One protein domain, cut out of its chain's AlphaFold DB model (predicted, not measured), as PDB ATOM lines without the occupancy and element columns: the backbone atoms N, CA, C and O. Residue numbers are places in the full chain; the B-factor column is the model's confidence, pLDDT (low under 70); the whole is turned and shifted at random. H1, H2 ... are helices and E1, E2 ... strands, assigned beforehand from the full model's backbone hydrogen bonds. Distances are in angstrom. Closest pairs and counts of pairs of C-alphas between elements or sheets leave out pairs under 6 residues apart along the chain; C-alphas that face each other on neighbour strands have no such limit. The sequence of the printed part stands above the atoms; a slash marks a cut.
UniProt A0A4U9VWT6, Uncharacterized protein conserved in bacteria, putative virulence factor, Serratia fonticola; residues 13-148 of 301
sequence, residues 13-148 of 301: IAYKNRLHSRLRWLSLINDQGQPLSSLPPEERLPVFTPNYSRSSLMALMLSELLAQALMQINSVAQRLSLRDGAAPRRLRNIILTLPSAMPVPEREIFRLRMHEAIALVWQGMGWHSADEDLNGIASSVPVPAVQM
ATOM      1  N   ILE A  13     -20.605  68.444  -5.231       41.62
ATOM      2  CA  ILE A  13     -19.858  67.826  -6.343       41.62
ATOM      3  C   ILE A  13     -19.724  66.310  -6.135       41.62
ATOM      4  O   ILE A  13     -19.949  65.541  -7.067       41.62
ATOM      5  N   ALA A  14     -19.442  65.852  -4.911       40.97
ATOM      6  CA  ALA A  14     -19.377  64.424  -4.596       40.97
ATOM      7  C   ALA A  14     -20.743  63.718  -4.734       40.97
ATOM      8  O   ALA A  14     -20.797  62.562  -5.155       40.97
ATOM      9  N   TYR A  15     -21.846  64.411  -4.426       33.62
ATOM     10  CA  TYR A  15     -23.209  63.890  -4.583       33.62
ATOM     11  C   TYR A  15     -23.680  63.915  -6.048       33.62
ATOM     12  O   TYR A  15     -24.242  62.929  -6.527       33.62
ATOM     13  N   LYS A  16     -23.359  64.976  -6.807       32.12
ATOM     14  CA  LYS A  16     -23.566  65.020  -8.266       32.12
ATOM     15  C   LYS A  16     -22.766  63.929  -8.977       32.12
ATOM     16  O   LYS A  16     -23.339  63.256  -9.825       32.12
ATOM     17  N   ASN A  17     -21.515  63.677  -8.592       39.09
ATOM     18  CA  ASN A  17     -20.699  62.616  -9.190       39.09
ATOM     19  C   ASN A  17     -21.251  61.204  -8.916       39.09
ATOM     20  O   ASN A  17     -21.143  60.347  -9.784       39.09
ATOM     21  N   ARG A  18     -21.906  60.965  -7.768       40.28
ATOM     22  CA  ARG A  18     -22.551  59.669  -7.461       40.28
ATOM     23  C   ARG A  18     -23.845  59.410  -8.239       40.28
ATOM     24  O   ARG A  18     -24.169  58.257  -8.501       40.28
ATOM     25  N   LEU A  19     -24.588  60.457  -8.603       35.28
ATOM     26  CA  LEU A  19     -25.762  60.335  -9.481       35.28
ATOM     27  C   LEU A  19     -25.356  60.275 -10.965       35.28
ATOM     28  O   LEU A  19     -25.929  59.491 -11.720       35.28
ATOM     29  N   HIS A  20     -24.309  61.007 -11.367       43.31
ATOM     30  CA  HIS A  20     -23.729  60.919 -12.715       43.31
ATOM     31  C   HIS A  20     -23.072  59.561 -12.985       43.31
ATOM     32  O   HIS A  20     -23.102  59.099 -14.121       43.31
ATOM     33  N   SER A  21     -22.519  58.886 -11.971       47.09
ATOM     34  CA  SER A  21     -21.868  57.587 -12.167       47.09
ATOM     35  C   SER A  21     -22.843  56.454 -12.473       47.09
ATOM     36  O   SER A  21     -22.434  55.510 -13.127       47.09
ATOM     37  N   ARG A  22     -24.113  56.514 -12.033       45.19
ATOM     38  CA  ARG A  22     -25.129  55.498 -12.387       45.19
ATOM     39  C   ARG A  22     -25.748  55.745 -13.763       45.19
ATOM     40  O   ARG A  22     -25.959  54.793 -14.503       45.19
ATOM     41  N   LEU A  23     -25.966  57.010 -14.133       51.06
ATOM     42  CA  LEU A  23     -26.465  57.388 -15.464       51.06
ATOM     43  C   LEU A  23     -25.405  57.238 -16.570       51.06
ATOM     44  O   LEU A  23     -25.768  57.097 -17.734       51.06
ATOM     45  N   ARG A  24     -24.109  57.205 -16.218       66.06
ATOM     46  CA  ARG A  24     -23.012  57.028 -17.184       66.06
ATOM     47  C   ARG A  24     -23.060  55.699 -17.935       66.06
ATOM     48  O   ARG A  24     -22.666  55.656 -19.088       66.06
ATOM     49  N   TRP A  25     -23.529  54.623 -17.312       70.44
ATOM     50  CA  TRP A  25     -23.460  53.289 -17.924       70.44
ATOM     51  C   TRP A  25     -24.458  53.120 -19.059       70.44
ATOM     52  O   TRP A  25     -24.109  52.588 -20.104       70.44
ATOM     53  N   LEU A  26     -25.672  53.648 -18.887       74.88
ATOM     54  CA  LEU A  26     -26.679  53.654 -19.949       74.88
ATOM     55  C   LEU A  26     -26.236  54.531 -21.129       74.88
ATOM     56  O   LEU A  26     -26.543  54.212 -22.269       74.88
ATOM     57  N   SER A  27     -25.439  55.580 -20.889       86.75
ATOM     58  CA  SER A  27     -24.858  56.375 -21.979       86.75
ATOM     59  C   SER A  27     -23.712  55.690 -22.736       86.75
ATOM     60  O   SER A  27     -23.224  56.259 -23.704       86.75
ATOM     61  N   LEU A  28     -23.264  54.508 -22.298       91.69
ATOM     62  CA  LEU A  28     -22.138  53.776 -22.891       91.69
ATOM     63  C   LEU A  28     -22.566  52.527 -23.664       91.69
ATOM     64  O   LEU A  28     -21.702  51.846 -24.213       91.69
ATOM     65  N   ILE A  29     -23.865  52.230 -23.738       93.62
ATOM     66  CA  ILE A  29     -24.398  51.082 -24.476       93.62
ATOM     67  C   ILE A  29     -25.505  51.493 -25.442       93.62
ATOM     68  O   ILE A  29     -26.221  52.460 -25.183       93.62
ATOM     69  N   ASN A  30     -25.655  50.740 -26.532       93.62
ATOM     70  CA  ASN A  30     -26.768  50.887 -27.472       93.62
ATOM     71  C   ASN A  30     -28.012  50.086 -27.027       93.62
ATOM     72  O   ASN A  30     -27.995  49.380 -26.015       93.62
ATOM     73  N   ASP A  31     -29.076  50.128 -27.831       93.44
ATOM     74  CA  ASP A  31     -30.325  49.377 -27.612       93.44
ATOM     75  C   ASP A  31     -30.141  47.853 -27.492       93.44
ATOM     76  O   ASP A  31     -30.966  47.177 -26.882       93.44
ATOM     77  N   GLN A  32     -29.054  47.295 -28.032       93.00
ATOM     78  CA  GLN A  32     -28.735  45.864 -27.955       93.00
ATOM     79  C   GLN A  32     -27.871  45.508 -26.736       93.00
ATOM     80  O   GLN A  32     -27.653  44.327 -26.442       93.00
ATOM     81  N   GLY A  33     -27.415  46.513 -25.985       91.81
ATOM     82  CA  GLY A  33     -26.538  46.355 -24.828       91.81
ATOM     83  C   GLY A  33     -25.067  46.163 -25.202       91.81
ATOM     84  O   GLY A  33     -24.312  45.616 -24.403       91.81
ATOM     85  N   GLN A  34     -24.664  46.570 -26.409       92.50
ATOM     86  CA  GLN A  34     -23.266  46.571 -26.845       92.50
ATOM     87  C   GLN A  34     -22.586  47.886 -26.443       92.50
ATOM     88  O   GLN A  34     -23.225  48.936 -26.559       92.50
ATOM     89  N   PRO A  35     -21.307  47.872 -26.023       92.50
ATOM     90  CA  PRO A  35     -20.565  49.099 -25.740       92.50
ATOM     91  C   PRO A  35     -20.439  49.994 -26.975       92.50
ATOM     92  O   PRO A  35     -20.004  49.527 -28.031       92.50
ATOM     93  N   LEU A  36     -20.725  51.292 -26.841       92.81
ATOM     94  CA  LEU A  36     -20.633  52.238 -27.963       92.81
ATOM     95  C   LEU A  36     -19.215  52.316 -28.543       92.81
ATOM     96  O   LEU A  36     -19.050  52.453 -29.749       92.81
ATOM     97  N   SER A  37     -18.180  52.157 -27.718       89.06
ATOM     98  CA  SER A  37     -16.790  52.178 -28.186       89.06
ATOM     99  C   SER A  37     -16.431  51.033 -29.133       89.06
ATOM    100  O   SER A  37     -15.503  51.184 -29.922       89.06
ATOM    101  N   SER A  38     -17.156  49.909 -29.071       88.75
ATOM    102  CA  SER A  38     -16.969  48.772 -29.986       88.75
ATOM    103  C   SER A  38     -17.659  48.957 -31.339       88.75
ATOM    104  O   SER A  38     -17.438  48.159 -32.248       88.75
ATOM    105  N   LEU A  39     -18.487  49.996 -31.481       90.38
ATOM    106  CA  LEU A  39     -19.256  50.267 -32.690       90.38
ATOM    107  C   LEU A  39     -18.578  51.341 -33.556       90.38
ATOM    108  O   LEU A  39     -17.872  52.215 -33.021       90.38
ATOM    109  N   PRO A  40     -18.826  51.325 -34.879       89.81
ATOM    110  CA  PRO A  40     -18.481  52.432 -35.765       89.81
ATOM    111  C   PRO A  40     -19.080  53.758 -35.264       89.81
ATOM    112  O   PRO A  40     -20.188  53.741 -34.724       89.81
ATOM    113  N   PRO A  41     -18.393  54.908 -35.421       88.44
ATOM    114  CA  PRO A  41     -18.847  56.205 -34.905       88.44
ATOM    115  C   PRO A  41     -20.294  56.581 -35.260       88.44
ATOM    116  O   PRO A  41     -20.998  57.163 -34.437       88.44
ATOM    117  N   GLU A  42     -20.747  56.223 -36.458       90.25
ATOM    118  CA  GLU A  42     -22.095  56.461 -36.975       90.25
ATOM    119  C   GLU A  42     -23.198  55.669 -36.250       90.25
ATOM    120  O   GLU A  42     -24.357  56.083 -36.258       90.25
ATOM    121  N   GLU A  43     -22.845  54.571 -35.578       89.31
ATOM    122  CA  GLU A  43     -23.765  53.688 -34.847       89.31
ATOM    123  C   GLU A  43     -23.738  53.923 -33.325       89.31
ATOM    124  O   GLU A  43     -24.427  53.233 -32.569       89.31
ATOM    125  N   ARG A  44     -22.963  54.906 -32.841       90.31
ATOM    126  CA  ARG A  44     -22.773  55.186 -31.403       90.31
ATOM    127  C   ARG A  44     -23.930  55.961 -30.781       90.31
ATOM    128  O   ARG A  44     -23.757  57.047 -30.231       90.31
ATOM    129  N   LEU A  45     -25.121  55.388 -30.858       90.38
ATOM    130  CA  LEU A  45     -26.317  55.930 -30.234       90.38
ATOM    131  C   LEU A  45     -26.545  55.265 -28.870       90.38
ATOM    132  O   LEU A  45     -26.707  54.043 -28.818       90.38
ATOM    133  N   PRO A  46     -26.572  56.044 -27.771       91.25
ATOM    134  CA  PRO A  46     -26.965  55.539 -26.463       91.25
ATOM    135  C   PRO A  46     -28.346  54.887 -26.481       91.25
ATOM    136  O   PRO A  46     -29.186  55.225 -27.313       91.25
ATOM    137  N   VAL A  47     -28.593  53.998 -25.521       91.19
ATOM    138  CA  VAL A  47     -29.874  53.299 -25.395       91.19
ATOM    139  C   VAL A  47     -31.060  54.267 -25.296       91.19
ATOM    140  O   VAL A  47     -31.116  55.146 -24.431       91.19
ATOM    141  N   PHE A  48     -32.045  54.034 -26.155       88.75
ATOM    142  CA  PHE A  48     -33.386  54.605 -26.107       88.75
ATOM    143  C   PHE A  48     -34.416  53.533 -25.740       88.75
ATOM    144  O   PHE A  48     -35.296  53.784 -24.916       88.75
ATOM    145  N   THR A  49     -34.295  52.335 -26.326       89.69
ATOM    146  CA  THR A  49     -35.195  51.197 -26.100       89.69
ATOM    147  C   THR A  49     -34.383  49.931 -25.803       89.69
ATOM    148  O   THR A  49     -33.747  49.387 -26.704       89.69
ATOM    149  N   PRO A  50     -34.398  49.420 -24.559       90.25
ATOM    150  CA  PRO A  50     -33.556  48.292 -24.173       90.25
ATOM    151  C   PRO A  50     -34.091  46.968 -24.743       90.25
ATOM    152  O   PRO A  50     -35.034  46.384 -24.211       90.25
ATOM    153  N   ASN A  51     -33.445  46.465 -25.792       93.69
ATOM    154  CA  ASN A  51     -33.733  45.195 -26.465       93.69
ATOM    155  C   ASN A  51     -32.615  44.176 -26.199       93.69
ATOM    156  O   ASN A  51     -32.027  43.596 -27.110       93.69
ATOM    157  N   TYR A  52     -32.275  43.977 -24.927       94.00
ATOM    158  CA  TYR A  52     -31.103  43.191 -24.547       94.00
ATOM    159  C   TYR A  52     -31.314  41.686 -24.724       94.00
ATOM    160  O   TYR A  52     -32.265  41.092 -24.215       94.00
ATOM    161  N   SER A  53     -30.360  41.043 -25.396       95.31
ATOM    162  CA  SER A  53     -30.270  39.586 -25.460       95.31
ATOM    163  C   SER A  53     -29.774  39.001 -24.130       95.31
ATOM    164  O   SER A  53     -29.111  39.675 -23.341       95.31
ATOM    165  N   ARG A  54     -29.978  37.693 -23.910       94.25
ATOM    166  CA  ARG A  54     -29.355  36.966 -22.780       94.25
ATOM    167  C   ARG A  54     -27.834  37.163 -22.729       94.25
ATOM    168  O   ARG A  54     -27.252  37.253 -21.656       94.25
ATOM    169  N   SER A  55     -27.205  37.248 -23.900       94.50
ATOM    170  CA  SER A  55     -25.764  37.440 -24.030       94.50
ATOM    171  C   SER A  55     -25.331  38.852 -23.619       94.50
ATOM    172  O   SER A  55     -24.322  38.983 -22.939       94.50
ATOM    173  N   SER A  56     -26.075  39.908 -23.960       93.44
ATOM    174  CA  SER A  56     -25.716  41.266 -23.516       93.44
ATOM    175  C   SER A  56     -26.041  41.503 -22.042       93.44
ATOM    176  O   SER A  56     -25.259  42.149 -21.346       93.44
ATOM    177  N   LEU A  57     -27.096  40.878 -21.508       95.06
ATOM    178  CA  LEU A  57     -27.329  40.842 -20.057       95.06
ATOM    179  C   LEU A  57     -26.147  40.221 -19.290       95.06
ATOM    180  O   LEU A  57     -25.845  40.668 -18.186       95.06
ATOM    181  N   MET A  58     -25.440  39.249 -19.882       95.31
ATOM    182  CA  MET A  58     -24.213  38.694 -19.303       95.31
ATOM    183  C   MET A  58     -23.118  39.759 -19.152       95.31
ATOM    184  O   MET A  58     -22.514  39.845 -18.087       95.31
ATOM    185  N   ALA A  59     -22.888  40.614 -20.156       94.31
ATOM    186  CA  ALA A  59     -21.914  41.708 -20.041       94.31
ATOM    187  C   ALA A  59     -22.294  42.704 -18.933       94.31
ATOM    188  O   ALA A  59     -21.426  43.152 -18.183       94.31
ATOM    189  N   LEU A  60     -23.585  43.018 -18.776       93.94
ATOM    190  CA  LEU A  60     -24.055  43.894 -17.697       93.94
ATOM    191  C   LEU A  60     -23.844  43.262 -16.314       93.94
ATOM    192  O   LEU A  60     -23.373  43.930 -15.395       93.94
ATOM    193  N   MET A  61     -24.135  41.968 -16.171       95.88
ATOM    194  CA  MET A  61     -23.890  41.228 -14.931       95.88
ATOM    195  C   MET A  61     -22.389  41.163 -14.602       95.88
ATOM    196  O   MET A  61     -21.994  41.475 -13.479       95.88
ATOM    197  N   LEU A  62     -21.541  40.853 -15.588       96.62
ATOM    198  CA  LEU A  62     -20.083  40.852 -15.432       96.62
ATOM    199  C   LEU A  62     -19.542  42.245 -15.079       96.62
ATOM    200  O   LEU A  62     -18.614  42.354 -14.278       96.62
ATOM    201  N   SER A  63     -20.136  43.309 -15.628       95.88
ATOM    202  CA  SER A  63     -19.781  44.695 -15.292       95.88
ATOM    203  C   SER A  63     -20.049  44.991 -13.818       95.88
ATOM    204  O   SER A  63     -19.194  45.565 -13.143       95.88
ATOM    205  N   GLU A  64     -21.203  44.559 -13.303       95.31
ATOM    206  CA  GLU A  64     -21.545  44.700 -11.886       95.31
ATOM    207  C   GLU A  64     -20.592  43.885 -11.002       95.31
ATOM    208  O   GLU A  64     -20.024  44.433 -10.059       95.31
ATOM    209  N   LEU A  65     -20.331  42.614 -11.330       96.62
ATOM    210  CA  LEU A  65     -19.370  41.789 -10.584       96.62
ATOM    211  C   LEU A  65     -17.974  42.421 -10.546       96.62
ATOM    212  O   LEU A  65     -17.343  42.480  -9.489       96.62
ATOM    213  N   LEU A  66     -17.500  42.938 -11.681       96.75
ATOM    214  CA  LEU A  66     -16.210  43.612 -11.776       96.75
ATOM    215  C   LEU A  66     -16.186  44.907 -10.950       96.75
ATOM    216  O   LEU A  66     -15.221  45.155 -10.223       96.75
ATOM    217  N   ALA A  67     -17.250  45.711 -10.997       95.50
ATOM    218  CA  ALA A  67     -17.373  46.918 -10.182       95.50
ATOM    219  C   ALA A  67     -17.370  46.597  -8.676       95.50
ATOM    220  O   ALA A  67     -16.651  47.246  -7.909       95.50
ATOM    221  N   GLN A  68     -18.104  45.560  -8.258       96.31
ATOM    222  CA  GLN A  68     -18.131  45.074  -6.877       96.31
ATOM    223  C   GLN A  68     -16.753  44.570  -6.433       96.31
ATOM    224  O   GLN A  68     -16.287  44.928  -5.350       96.31
ATOM    225  N   ALA A  69     -16.043  43.820  -7.283       96.62
ATOM    226  CA  ALA A  69     -14.688  43.355  -6.994       96.62
ATOM    227  C   ALA A  69     -13.709  44.526  -6.805       96.62
ATOM    228  O   ALA A  69     -12.977  44.571  -5.813       96.62
ATOM    229  N   LEU A  70     -13.729  45.514  -7.708       95.75
ATOM    230  CA  LEU A  70     -12.892  46.717  -7.624       95.75
ATOM    231  C   LEU A  70     -13.183  47.546  -6.366       95.75
ATOM    232  O   LEU A  70     -12.251  48.064  -5.737       95.75
ATOM    233  N   MET A  71     -14.460  47.652  -5.989       95.56
ATOM    234  CA  MET A  71     -14.884  48.289  -4.747       95.56
ATOM    235  C   MET A  71     -14.368  47.512  -3.532       95.56
ATOM    236  O   MET A  71     -13.779  48.113  -2.633       95.56
ATOM    237  N   GLN A  72     -14.536  46.188  -3.513       95.81
ATOM    238  CA  GLN A  72     -14.172  45.342  -2.380       95.81
ATOM    239  C   GLN A  72     -12.668  45.379  -2.095       95.81
ATOM    240  O   GLN A  72     -12.277  45.622  -0.949       95.81
ATOM    241  N   ILE A  73     -11.814  45.227  -3.119       95.06
ATOM    242  CA  ILE A  73     -10.348  45.256  -2.943       95.06
ATOM    243  C   ILE A  73      -9.841  46.618  -2.445       95.06
ATOM    244  O   ILE A  73      -8.779  46.692  -1.826       95.06
ATOM    245  N   ASN A  74     -10.584  47.698  -2.704       95.25
ATOM    246  CA  ASN A  74     -10.246  49.053  -2.265       95.25
ATOM    247  C   ASN A  74     -11.040  49.519  -1.037       95.25
ATOM    248  O   ASN A  74     -10.825  50.641  -0.562       95.25
ATOM    249  N   SER A  75     -11.916  48.675  -0.486       95.88
ATOM    250  CA  SER A  75     -12.635  48.991   0.744       95.88
ATOM    251  C   SER A  75     -11.647  49.241   1.886       95.88
ATOM    252  O   SER A  75     -10.546  48.683   1.932       95.88
ATOM    253  N   VAL A  76     -12.006  50.132   2.813       95.19
ATOM    254  CA  VAL A  76     -11.122  50.490   3.935       95.19
ATOM    255  C   VAL A  76     -10.800  49.254   4.773       95.19
ATOM    256  O   VAL A  76      -9.631  49.006   5.056       95.19
ATOM    257  N   ALA A  77     -11.816  48.451   5.095       94.75
ATOM    258  CA  ALA A  77     -11.654  47.221   5.859       94.75
ATOM    259  C   ALA A  77     -10.687  46.240   5.173       94.75
ATOM    260  O   ALA A  77      -9.736  45.785   5.805       94.75
ATOM    261  N   GLN A  78     -10.868  45.981   3.871       94.81
ATOM    262  CA  GLN A  78     -10.009  45.052   3.130       94.81
ATOM    263  C   GLN A  78      -8.578  45.567   2.967       94.81
ATOM    264  O   GLN A  78      -7.628  44.791   2.981       94.81
ATOM    265  N   ARG A  79      -8.379  46.877   2.788       95.31
ATOM    266  CA  ARG A  79      -7.020  47.416   2.660       95.31
ATOM    267  C   ARG A  79      -6.259  47.355   3.977       95.31
ATOM    268  O   ARG A  79      -5.086  47.000   3.950       95.31
ATOM    269  N   LEU A  80      -6.914  47.666   5.097       95.00
ATOM    270  CA  LEU A  80      -6.292  47.636   6.424       95.00
ATOM    271  C   LEU A  80      -5.997  46.216   6.927       95.00
ATOM    272  O   LEU A  80      -5.108  46.062   7.758       95.00
ATOM    273  N   SER A  81      -6.687  45.187   6.421       94.44
ATOM    274  CA  SER A  81      -6.384  43.785   6.750       94.44
ATOM    275  C   SER A  81      -5.162  43.221   6.010       94.44
ATOM    276  O   SER A  81      -4.684  42.139   6.345       94.44
ATOM    277  N   LEU A  82      -4.634  43.943   5.017       92.25
ATOM    278  CA  LEU A  82      -3.496  43.534   4.193       92.25
ATOM    279  C   LEU A  82      -2.262  44.410   4.462       92.25
ATOM    280  O   LEU A  82      -2.355  45.525   4.976       92.25
ATOM    281  N   ARG A  83      -1.081  43.933   4.045       91.56
ATOM    282  CA  ARG A  83       0.156  44.737   4.071       91.56
ATOM    283  C   ARG A  83       0.006  45.994   3.207       91.56
ATOM    284  O   ARG A  83      -0.615  45.944   2.147       91.56
ATOM    285  N   ASP A  84       0.579  47.113   3.646       90.44
ATOM    286  CA  ASP A  84       0.510  48.416   2.966       90.44
ATOM    287  C   ASP A  84      -0.923  48.923   2.735       90.44
ATOM    288  O   ASP A  84      -1.314  49.258   1.617       90.44
ATOM    289  N   GLY A  85      -1.732  48.992   3.798       91.56
ATOM    290  CA  GLY A  85      -3.145  49.387   3.706       91.56
ATOM    291  C   GLY A  85      -3.410  50.809   3.190       91.56
ATOM    292  O   GLY A  85      -4.526  51.115   2.772       91.56
ATOM    293  N   ALA A  86      -2.395  51.674   3.157       92.12
ATOM    294  CA  ALA A  86      -2.495  52.995   2.536       92.12
ATOM    295  C   ALA A  86      -2.455  52.940   0.994       92.12
ATOM    296  O   ALA A  86      -2.947  53.857   0.334       92.12
ATOM    297  N   ALA A  87      -1.893  51.878   0.407       92.31
ATOM    298  CA  ALA A  87      -1.743  51.759  -1.037       92.31
ATOM    299  C   ALA A  87      -3.071  51.356  -1.717       92.31
ATOM    300  O   ALA A  87      -3.779  50.465  -1.234       92.31
ATOM    301  N   PRO A  88      -3.435  51.973  -2.858       91.75
ATOM    302  CA  PRO A  88      -4.588  51.543  -3.644       91.75
ATOM    303  C   PRO A  88      -4.339  50.169  -4.280       91.75
ATOM    304  O   PRO A  88      -3.227  49.863  -4.719       91.75
ATOM    305  N   ARG A  89      -5.383  49.341  -4.367       94.00
ATOM    306  CA  ARG A  89      -5.320  48.026  -5.017       94.00
ATOM    307  C   ARG A  89      -5.740  48.144  -6.475       94.00
ATOM    308  O   ARG A  89      -6.722  48.810  -6.799       94.00
ATOM    309  N   ARG A  90      -4.981  47.488  -7.352       93.44
ATOM    310  CA  ARG A  90      -5.226  47.438  -8.796       93.44
ATOM    311  C   ARG A  90      -5.424  45.989  -9.209       93.44
ATOM    312  O   ARG A  90      -4.571  45.153  -8.909       93.44
ATOM    313  N   LEU A  91      -6.529  45.712  -9.888       95.06
ATOM    314  CA  LEU A  91      -6.804  44.402 -10.460       95.06
ATOM    315  C   LEU A  91      -5.922  44.207 -11.699       95.06
ATOM    316  O   LEU A  91      -5.913  45.061 -12.578       95.06
ATOM    317  N   ARG A  92      -5.144  43.121 -11.739       94.38
ATOM    318  CA  ARG A  92      -4.221  42.828 -12.852       94.38
ATOM    319  C   ARG A  92      -4.646  41.645 -13.702       94.38
ATOM    320  O   ARG A  92      -4.347  41.632 -14.885       94.38
ATOM    321  N   ASN A  93      -5.302  40.664 -13.096       95.31
ATOM    322  CA  ASN A  93      -5.716  39.442 -13.761       95.31
ATOM    323  C   ASN A  93      -7.126  39.089 -13.295       95.31
ATOM    324  O   ASN A  93      -7.440  39.242 -12.112       95.31
ATOM    325  N   ILE A  94      -7.933  38.605 -14.225       95.56
ATOM    326  CA  ILE A  94      -9.237  37.995 -14.003       95.56
ATOM    327  C   ILE A  94      -9.126  36.572 -14.531       95.56
ATOM    328  O   ILE A  94      -8.764  36.367 -15.687       95.56
ATOM    329  N   ILE A  95      -9.421  35.604 -13.673       93.25
ATOM    330  CA  ILE A  95      -9.518  34.197 -14.048       93.25
ATOM    331  C   ILE A  95     -10.994  33.840 -13.944       93.25
ATOM    332  O   ILE A  95     -11.577  33.981 -12.869       93.25
ATOM    333  N   LEU A  96     -11.598  33.439 -15.059       92.38
ATOM    334  CA  LEU A  96     -12.974  32.958 -15.096       92.38
ATOM    335  C   LEU A  96     -12.954  31.441 -15.229       92.38
ATOM    336  O   LEU A  96     -12.346  30.906 -16.157       92.38
ATOM    337  N   THR A  97     -13.624  30.766 -14.303       90.06
ATOM    338  CA  THR A  97     -13.912  29.339 -14.414       90.06
ATOM    339  C   THR A  97     -15.103  29.134 -15.334       90.06
ATOM    340  O   THR A  97     -16.027  29.951 -15.342       90.06
ATOM    341  N   LEU A  98     -15.066  28.067 -16.124       87.88
ATOM    342  CA  LEU A  98     -16.119  27.726 -17.076       87.88
ATOM    343  C   LEU A  98     -16.690  26.339 -16.784       87.88
ATOM    344  O   LEU A  98     -15.934  25.467 -16.344       87.88
ATOM    345  N   PRO A  99     -17.963  26.084 -17.126       84.25
ATOM    346  CA  PRO A  99     -18.511  24.739 -17.083       84.25
ATOM    347  C   PRO A  99     -17.650  23.756 -17.878       84.25
ATOM    348  O   PRO A  99     -17.142  24.060 -18.967       84.25
ATOM    349  N   SER A 100     -17.531  22.544 -17.349       78.69
ATOM    350  CA  SER A 100     -16.611  21.503 -17.821       78.69
ATOM    351  C   SER A 100     -16.825  21.119 -19.288       78.69
ATOM    352  O   SER A 100     -15.878  20.782 -20.007       78.69
ATOM    353  N   ALA A 101     -18.071  21.205 -19.755       78.12
ATOM    354  CA  ALA A 101     -18.488  20.853 -21.110       78.12
ATOM    355  C   ALA A 101     -18.920  22.066 -21.960       78.12
ATOM    356  O   ALA A 101     -19.647  21.898 -22.939       78.12
ATOM    357  N   MET A 102     -18.486  23.289 -21.620       85.31
ATOM    358  CA  MET A 102     -18.884  24.488 -22.367       85.31
ATOM    359  C   MET A 102     -18.357  24.460 -23.823       85.31
ATOM    360  O   MET A 102     -17.136  24.385 -24.029       85.31
ATOM    361  N   PRO A 103     -19.229  24.555 -24.851       87.50
ATOM    362  CA  PRO A 103     -18.816  24.572 -26.255       87.50
ATOM    363  C   PRO A 103     -17.876  25.735 -26.592       87.50
ATOM    364  O   PRO A 103     -18.051  26.851 -26.105       87.50
ATOM    365  N   VAL A 104     -16.919  25.511 -27.504       89.25
ATOM    366  CA  VAL A 104     -15.933  26.531 -27.930       89.25
ATOM    367  C   VAL A 104     -16.581  27.872 -28.321       89.25
ATOM    368  O   VAL A 104     -16.099  28.893 -27.834       89.25
ATOM    369  N   PRO A 105     -17.664  27.915 -29.128       93.25
ATOM    370  CA  PRO A 105     -18.282  29.188 -29.502       93.25
ATOM    371  C   PRO A 105     -18.875  29.939 -28.305       93.25
ATOM    372  O   PRO A 105     -18.777  31.160 -28.234       93.25
ATOM    373  N   GLU A 106     -19.461  29.222 -27.343       91.31
ATOM    374  CA  GLU A 106     -20.029  29.838 -26.140       91.31
ATOM    375  C   GLU A 106     -18.937  30.419 -25.239       91.31
ATOM    376  O   GLU A 106     -19.109  31.511 -24.697       91.31
ATOM    377  N   ARG A 107     -17.779  29.745 -25.148       91.56
ATOM    378  CA  ARG A 107     -16.603  30.271 -24.437       91.56
ATOM    379  C   ARG A 107     -16.102  31.571 -25.050       91.56
ATOM    380  O   ARG A 107     -15.798  32.512 -24.324       91.56
ATOM    381  N   GLU A 108     -16.055  31.642 -26.377       93.25
ATOM    382  CA  GLU A 108     -15.598  32.837 -27.086       93.25
ATOM    383  C   GLU A 108     -16.572  34.011 -26.919       93.25
ATOM    384  O   GLU A 108     -16.150  35.140 -26.664       93.25
ATOM    385  N   ILE A 109     -17.882  33.745 -26.956       94.56
ATOM    386  CA  ILE A 109     -18.901  34.751 -26.630       94.56
ATOM    387  C   ILE A 109     -18.717  35.241 -25.191       94.56
ATOM    388  O   ILE A 109     -18.738  36.445 -24.950       94.56
ATOM    389  N   PHE A 110     -18.517  34.342 -24.228       94.88
ATOM    390  CA  PHE A 110     -18.333  34.729 -22.830       94.88
ATOM    391  C   PHE A 110     -17.056  35.564 -22.623       94.88
ATOM    392  O   PHE A 110     -17.092  36.573 -21.915       94.88
ATOM    393  N   ARG A 111     -15.966  35.229 -23.328       94.56
ATOM    394  CA  ARG A 111     -14.724  36.020 -23.354       94.56
ATOM    395  C   ARG A 111     -14.961  37.430 -23.878       94.56
ATOM    396  O   ARG A 111     -14.529  38.401 -23.256       94.56
ATOM    397  N   LEU A 112     -15.684  37.548 -24.991       94.31
ATOM    398  CA  LEU A 112     -16.084  38.840 -25.542       94.31
ATOM    399  C   LEU A 112     -16.895  39.649 -24.519       94.31
ATOM    400  O   LEU A 112     -16.567  40.807 -24.274       94.31
ATOM    401  N   ARG A 113     -17.888  39.036 -23.855       96.06
ATOM    402  CA  ARG A 113     -18.700  39.716 -22.827       96.06
ATOM    403  C   ARG A 113     -17.879  40.192 -21.634       96.06
ATOM    404  O   ARG A 113     -18.167  41.262 -21.104       96.06
ATOM    405  N   MET A 114     -16.843  39.457 -21.228       96.38
ATOM    406  CA  MET A 114     -15.927  39.925 -20.186       96.38
ATOM    407  C   MET A 114     -15.118  41.143 -20.644       96.38
ATOM    408  O   MET A 114     -14.970  42.099 -19.885       96.38
ATOM    409  N   HIS A 115     -14.617  41.153 -21.881       94.69
ATOM    410  CA  HIS A 115     -13.897  42.316 -22.411       94.69
ATOM    411  C   HIS A 115     -14.796  43.547 -22.550       94.69
ATOM    412  O   HIS A 115     -14.392  44.639 -22.147       94.69
ATOM    413  N   GLU A 116     -16.029  43.373 -23.027       94.38
ATOM    414  CA  GLU A 116     -17.036  44.438 -23.056       94.38
ATOM    415  C   GLU A 116     -17.331  44.965 -21.645       94.38
ATOM    416  O   GLU A 116     -17.359  46.175 -21.434       94.38
ATOM    417  N   ALA A 117     -17.470  44.080 -20.652       95.38
ATOM    418  CA  ALA A 117     -17.669  44.480 -19.263       95.38
ATOM    419  C   ALA A 117     -16.493  45.302 -18.705       95.38
ATOM    420  O   ALA A 117     -16.703  46.305 -18.022       95.38
ATOM    421  N   ILE A 118     -15.250  44.926 -19.025       94.88
ATOM    422  CA  ILE A 118     -14.065  45.710 -18.645       94.88
ATOM    423  C   ILE A 118     -14.103  47.090 -19.309       94.88
ATOM    424  O   ILE A 118     -13.859  48.082 -18.622       94.88
ATOM    425  N   ALA A 119     -14.444  47.172 -20.601       92.75
ATOM    426  CA  ALA A 119     -14.556  48.441 -21.327       92.75
ATOM    427  C   ALA A 119     -15.580  49.369 -20.674       92.75
ATOM    428  O   ALA A 119     -15.243  50.497 -20.308       92.75
ATOM    429  N   LEU A 120     -16.784  48.852 -20.416       93.19
ATOM    430  CA  LEU A 120     -17.855  49.594 -19.759       93.19
ATOM    431  C   LEU A 120     -17.428  50.107 -18.381       93.19
ATOM    432  O   LEU A 120     -17.654  51.276 -18.065       93.19
ATOM    433  N   VAL A 121     -16.752  49.275 -17.579       94.00
ATOM    434  CA  VAL A 121     -16.265  49.677 -16.252       94.00
ATOM    435  C   VAL A 121     -15.184  50.745 -16.345       94.00
ATOM    436  O   VAL A 121     -15.262  51.757 -15.646       94.00
ATOM    437  N   TRP A 122     -14.190  50.571 -17.213       93.19
ATOM    438  CA  TRP A 122     -13.089  51.525 -17.341       93.19
ATOM    439  C   TRP A 122     -13.562  52.885 -17.861       93.19
ATOM    440  O   TRP A 122     -13.161  53.923 -17.328       93.19
ATOM    441  N   GLN A 123     -14.456  52.897 -18.847       91.25
ATOM    442  CA  GLN A 123     -15.049  54.119 -19.398       91.25
ATOM    443  C   GLN A 123     -16.026  54.770 -18.412       91.25
ATOM    444  O   GLN A 123     -16.005  55.988 -18.200       91.25
ATOM    445  N   GLY A 124     -16.847  53.961 -17.737       90.94
ATOM    446  CA  GLY A 124     -17.778  54.405 -16.700       90.94
ATOM    447  C   GLY A 124     -17.067  55.086 -15.528       90.94
ATOM    448  O   GLY A 124     -17.522  56.129 -15.053       90.94
ATOM    449  N   MET A 125     -15.907  54.560 -15.124       90.00
ATOM    450  CA  MET A 125     -15.043  55.139 -14.085       90.00
ATOM    451  C   MET A 125     -14.202  56.329 -14.573       90.00
ATOM    452  O   MET A 125     -13.566  57.003 -13.761       90.00
ATOM    453  N   GLY A 126     -14.189  56.606 -15.881       90.19
ATOM    454  CA  GLY A 126     -13.354  57.647 -16.484       90.19
ATOM    455  C   GLY A 126     -11.864  57.303 -16.494       90.19
ATOM    456  O   GLY A 126     -11.029  58.203 -16.561       90.19
ATOM    457  N   TRP A 127     -11.513  56.018 -16.396       91.50
ATOM    458  CA  TRP A 127     -10.131  55.548 -16.503       91.50
ATOM    459  C   TRP A 127      -9.672  55.361 -17.946       91.50
ATOM    460  O   TRP A 127      -8.460  55.315 -18.180       91.50
ATOM    461  N   HIS A 128     -10.629  55.278 -18.871       90.00
ATOM    462  CA  HIS A 128     -10.444  55.182 -20.315       90.00
ATOM    463  C   HIS A 128     -11.423  56.111 -21.047       90.00
ATOM    464  O   HIS A 128     -12.471  56.458 -20.493       90.00
ATOM    465  N   SER A 129     -11.083  56.520 -22.273       85.75
ATOM    466  CA  SER A 129     -11.956  57.354 -23.107       85.75
ATOM    467  C   SER A 129     -13.209  56.583 -23.528       85.75
ATOM    468  O   SER A 129     -13.130  55.413 -23.893       85.75
ATOM    469  N   ALA A 130     -14.372  57.239 -23.487       82.00
ATOM    470  CA  ALA A 130     -15.650  56.631 -23.867       82.00
ATOM    471  C   ALA A 130     -15.755  56.348 -25.378       82.00
ATOM    472  O   ALA A 130     -16.521  55.480 -25.786       82.00
ATOM    473  N   ASP A 131     -14.970  57.055 -26.193       79.19
ATOM    474  CA  ASP A 131     -15.008  56.963 -27.656       79.19
ATOM    475  C   ASP A 131     -13.972  55.989 -28.232       79.19
ATOM    476  O   ASP A 131     -13.922  55.764 -29.444       79.19
ATOM    477  N   GLU A 132     -13.134  55.409 -27.378       80.38
ATOM    478  CA  GLU A 132     -12.006  54.584 -27.787       80.38
ATOM    479  C   GLU A 132     -12.178  53.163 -27.269       80.38
ATOM    480  O   GLU A 132     -12.554  52.937 -26.114       80.38
ATOM    481  N   ASP A 133     -11.873  52.195 -28.128       78.81
ATOM    482  CA  ASP A 133     -11.743  50.808 -27.707       78.81
ATOM    483  C   ASP A 133     -10.573  50.666 -26.711       78.81
ATOM    484  O   ASP A 133      -9.644  51.478 -26.678       78.81
ATOM    485  N   LEU A 134     -10.608  49.630 -25.873       77.75
ATOM    486  CA  LEU A 134      -9.538  49.328 -24.917       77.75
ATOM    487  C   LEU A 134      -8.237  48.872 -25.600       77.75
ATOM    488  O   LEU A 134      -7.186  48.805 -24.958       77.75
ATOM    489  N   ASN A 135      -8.287  48.561 -26.894       67.75
ATOM    490  CA  ASN A 135      -7.147  48.092 -27.667       67.75
ATOM    491  C   ASN A 135      -6.275  49.268 -28.146       67.75
ATOM    492  O   ASN A 135      -6.576  49.919 -29.141       67.75
ATOM    493  N   GLY A 136      -5.145  49.504 -27.467       60.47
ATOM    494  CA  GLY A 136      -4.039  50.306 -28.012       60.47
ATOM    495  C   GLY A 136      -3.865  51.730 -27.473       60.47
ATOM    496  O   GLY A 136      -2.958  52.422 -27.931       60.47
ATOM    497  N   ILE A 137      -4.653  52.165 -26.482       62.72
ATOM    498  CA  ILE A 137      -4.505  53.489 -25.844       62.72
ATOM    499  C   ILE A 137      -4.291  53.340 -24.335       62.72
ATOM    500  O   ILE A 137      -4.833  52.444 -23.689       62.72
ATOM    501  N   ALA A 138      -3.451  54.204 -23.763       74.56
ATOM    502  CA  ALA A 138      -3.076  54.145 -22.358       74.56
ATOM    503  C   ALA A 138      -4.246  54.539 -21.439       74.56
ATOM    504  O   ALA A 138      -4.557  55.718 -21.275       74.56
ATOM    505  N   SER A 139      -4.850  53.555 -20.773       86.31
ATOM    506  CA  SER A 139      -5.747  53.807 -19.646       86.31
ATOM    507  C   SER A 139      -4.966  54.313 -18.424       86.31
ATOM    508  O   SER A 139      -3.850  53.872 -18.140       86.31
ATOM    509  N   SER A 140      -5.577  55.196 -17.630       89.12
ATOM    510  CA  SER A 140      -4.974  55.709 -16.380       89.12
ATOM    511  C   SER A 140      -4.813  54.633 -15.291       89.12
ATOM    512  O   SER A 140      -3.974  54.753 -14.391       89.12
ATOM    513  N   VAL A 141      -5.602  53.559 -15.384       90.75
ATOM    514  CA  VAL A 141      -5.536  52.367 -14.535       90.75
ATOM    515  C   VAL A 141      -5.267  51.149 -15.424       90.75
ATOM    516  O   VAL A 141      -5.943  51.010 -16.442       90.75
ATOM    517  N   PRO A 142      -4.323  50.252 -15.062       91.50
ATOM    518  CA  PRO A 142      -4.011  49.069 -15.862       91.50
ATOM    519  C   PRO A 142      -5.240  48.197 -16.103       91.50
ATOM    520  O   PRO A 142      -5.913  47.827 -15.144       91.50
ATOM    521  N   VAL A 143      -5.494  47.857 -17.363       93.19
ATOM    522  CA  VAL A 143      -6.552  46.925 -17.767       93.19
ATOM    523  C   VAL A 143      -6.145  45.500 -17.359       93.19
ATOM    524  O   VAL A 143      -4.998  45.115 -17.608       93.19
ATOM    525  N   PRO A 144      -7.021  44.714 -16.707       95.00
ATOM    526  CA  PRO A 144      -6.677  43.363 -16.289       95.00
ATOM    527  C   PRO A 144      -6.609  42.395 -17.478       95.00
ATOM    528  O   PRO A 144      -7.436  42.456 -18.387       95.00
ATOM    529  N   ALA A 145      -5.662  41.457 -17.437       94.19
ATOM    530  CA  ALA A 145      -5.647  40.317 -18.350       94.19
ATOM    531  C   ALA A 145      -6.771  39.331 -17.990       94.19
ATOM    532  O   ALA A 145      -7.061  39.131 -16.811       94.19
ATOM    533  N   VAL A 146      -7.381  38.704 -18.996       94.50
ATOM    534  CA  VAL A 146      -8.465  37.725 -18.822       94.50
ATOM    535  C   VAL A 146      -7.946  36.335 -19.180       94.50
ATOM    536  O   VAL A 146      -7.379  36.156 -20.255       94.50
ATOM    537  N   GLN A 147      -8.138  35.376 -18.277       92.88
ATOM    538  CA  GLN A 147      -7.779  33.963 -18.423       92.88
ATOM    539  C   GLN A 147      -9.035  33.108 -18.254       92.88
ATOM    540  O   GLN A 147      -9.845  33.364 -17.361       92.88
ATOM    541  N   MET A 148      -9.212  32.121 -19.130       89.19
ATOM    542  CA  MET A 148     -10.448  31.332 -19.264       89.19
ATOM    543  C   MET A 148     -10.178  29.855 -19.584       89.19
ATOM    544  O   MET A 148     -11.038  29.141 -20.096       89.19
TER     545      MET A 148
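This is residues 13 to 148 of the 301 residues of the protein "Uncharacterized protein conserved in bacteria, putative virulence factor" of Serratia fonticola (UniProt A0A4U9VWT6). H2 and H4 cross as an X, with a small parallel sheet, E1 and E2, packed on H4. Residues 13 to 19 of H1 stick out. The printed part has 136 residues, with H1 H2 H3 E1 H4 E2 in order. It is mostly helix and compact, radius of gyration of the C-alphas 16.0 A, spanning 46 by 45 by 27 A.

H1, residues 13 to 26, begins at C-alpha 13 (-19.858, 67.826, -6.343). H2 is residues 54 to 74, 30.5 A; H3, 76 to 80; E1, 93 to 98; H4, 104 to 124, 30.1 A; E2, 145 to 148, ending at C-alpha 148 (-10.448, 31.332, -19.264).

H1 touches H4, C-alphas 24 and 124 closest at 5.9 A. H2 touches H4 at a steep tilt of 52 degrees, C-alphas 63 and 117 closest at 4.5 A. H3 is near H2. E1, H4, E2 form a strand-helix-strand unit, parallel neighbours with a helix between, crossover right-handed; N 94 and O 145 are within hydrogen-bond range, 2.8 A. Every O i to N i+4 pair is within range in H3 and H4, 7 of 10 in H1, 16 of 17 in H2.

The printed part has no cut. Links H1 to H2, H3 to E1 and H4 to E2 are long. Residues 13 to 24 and 135 to 137 have pLDDT under 70.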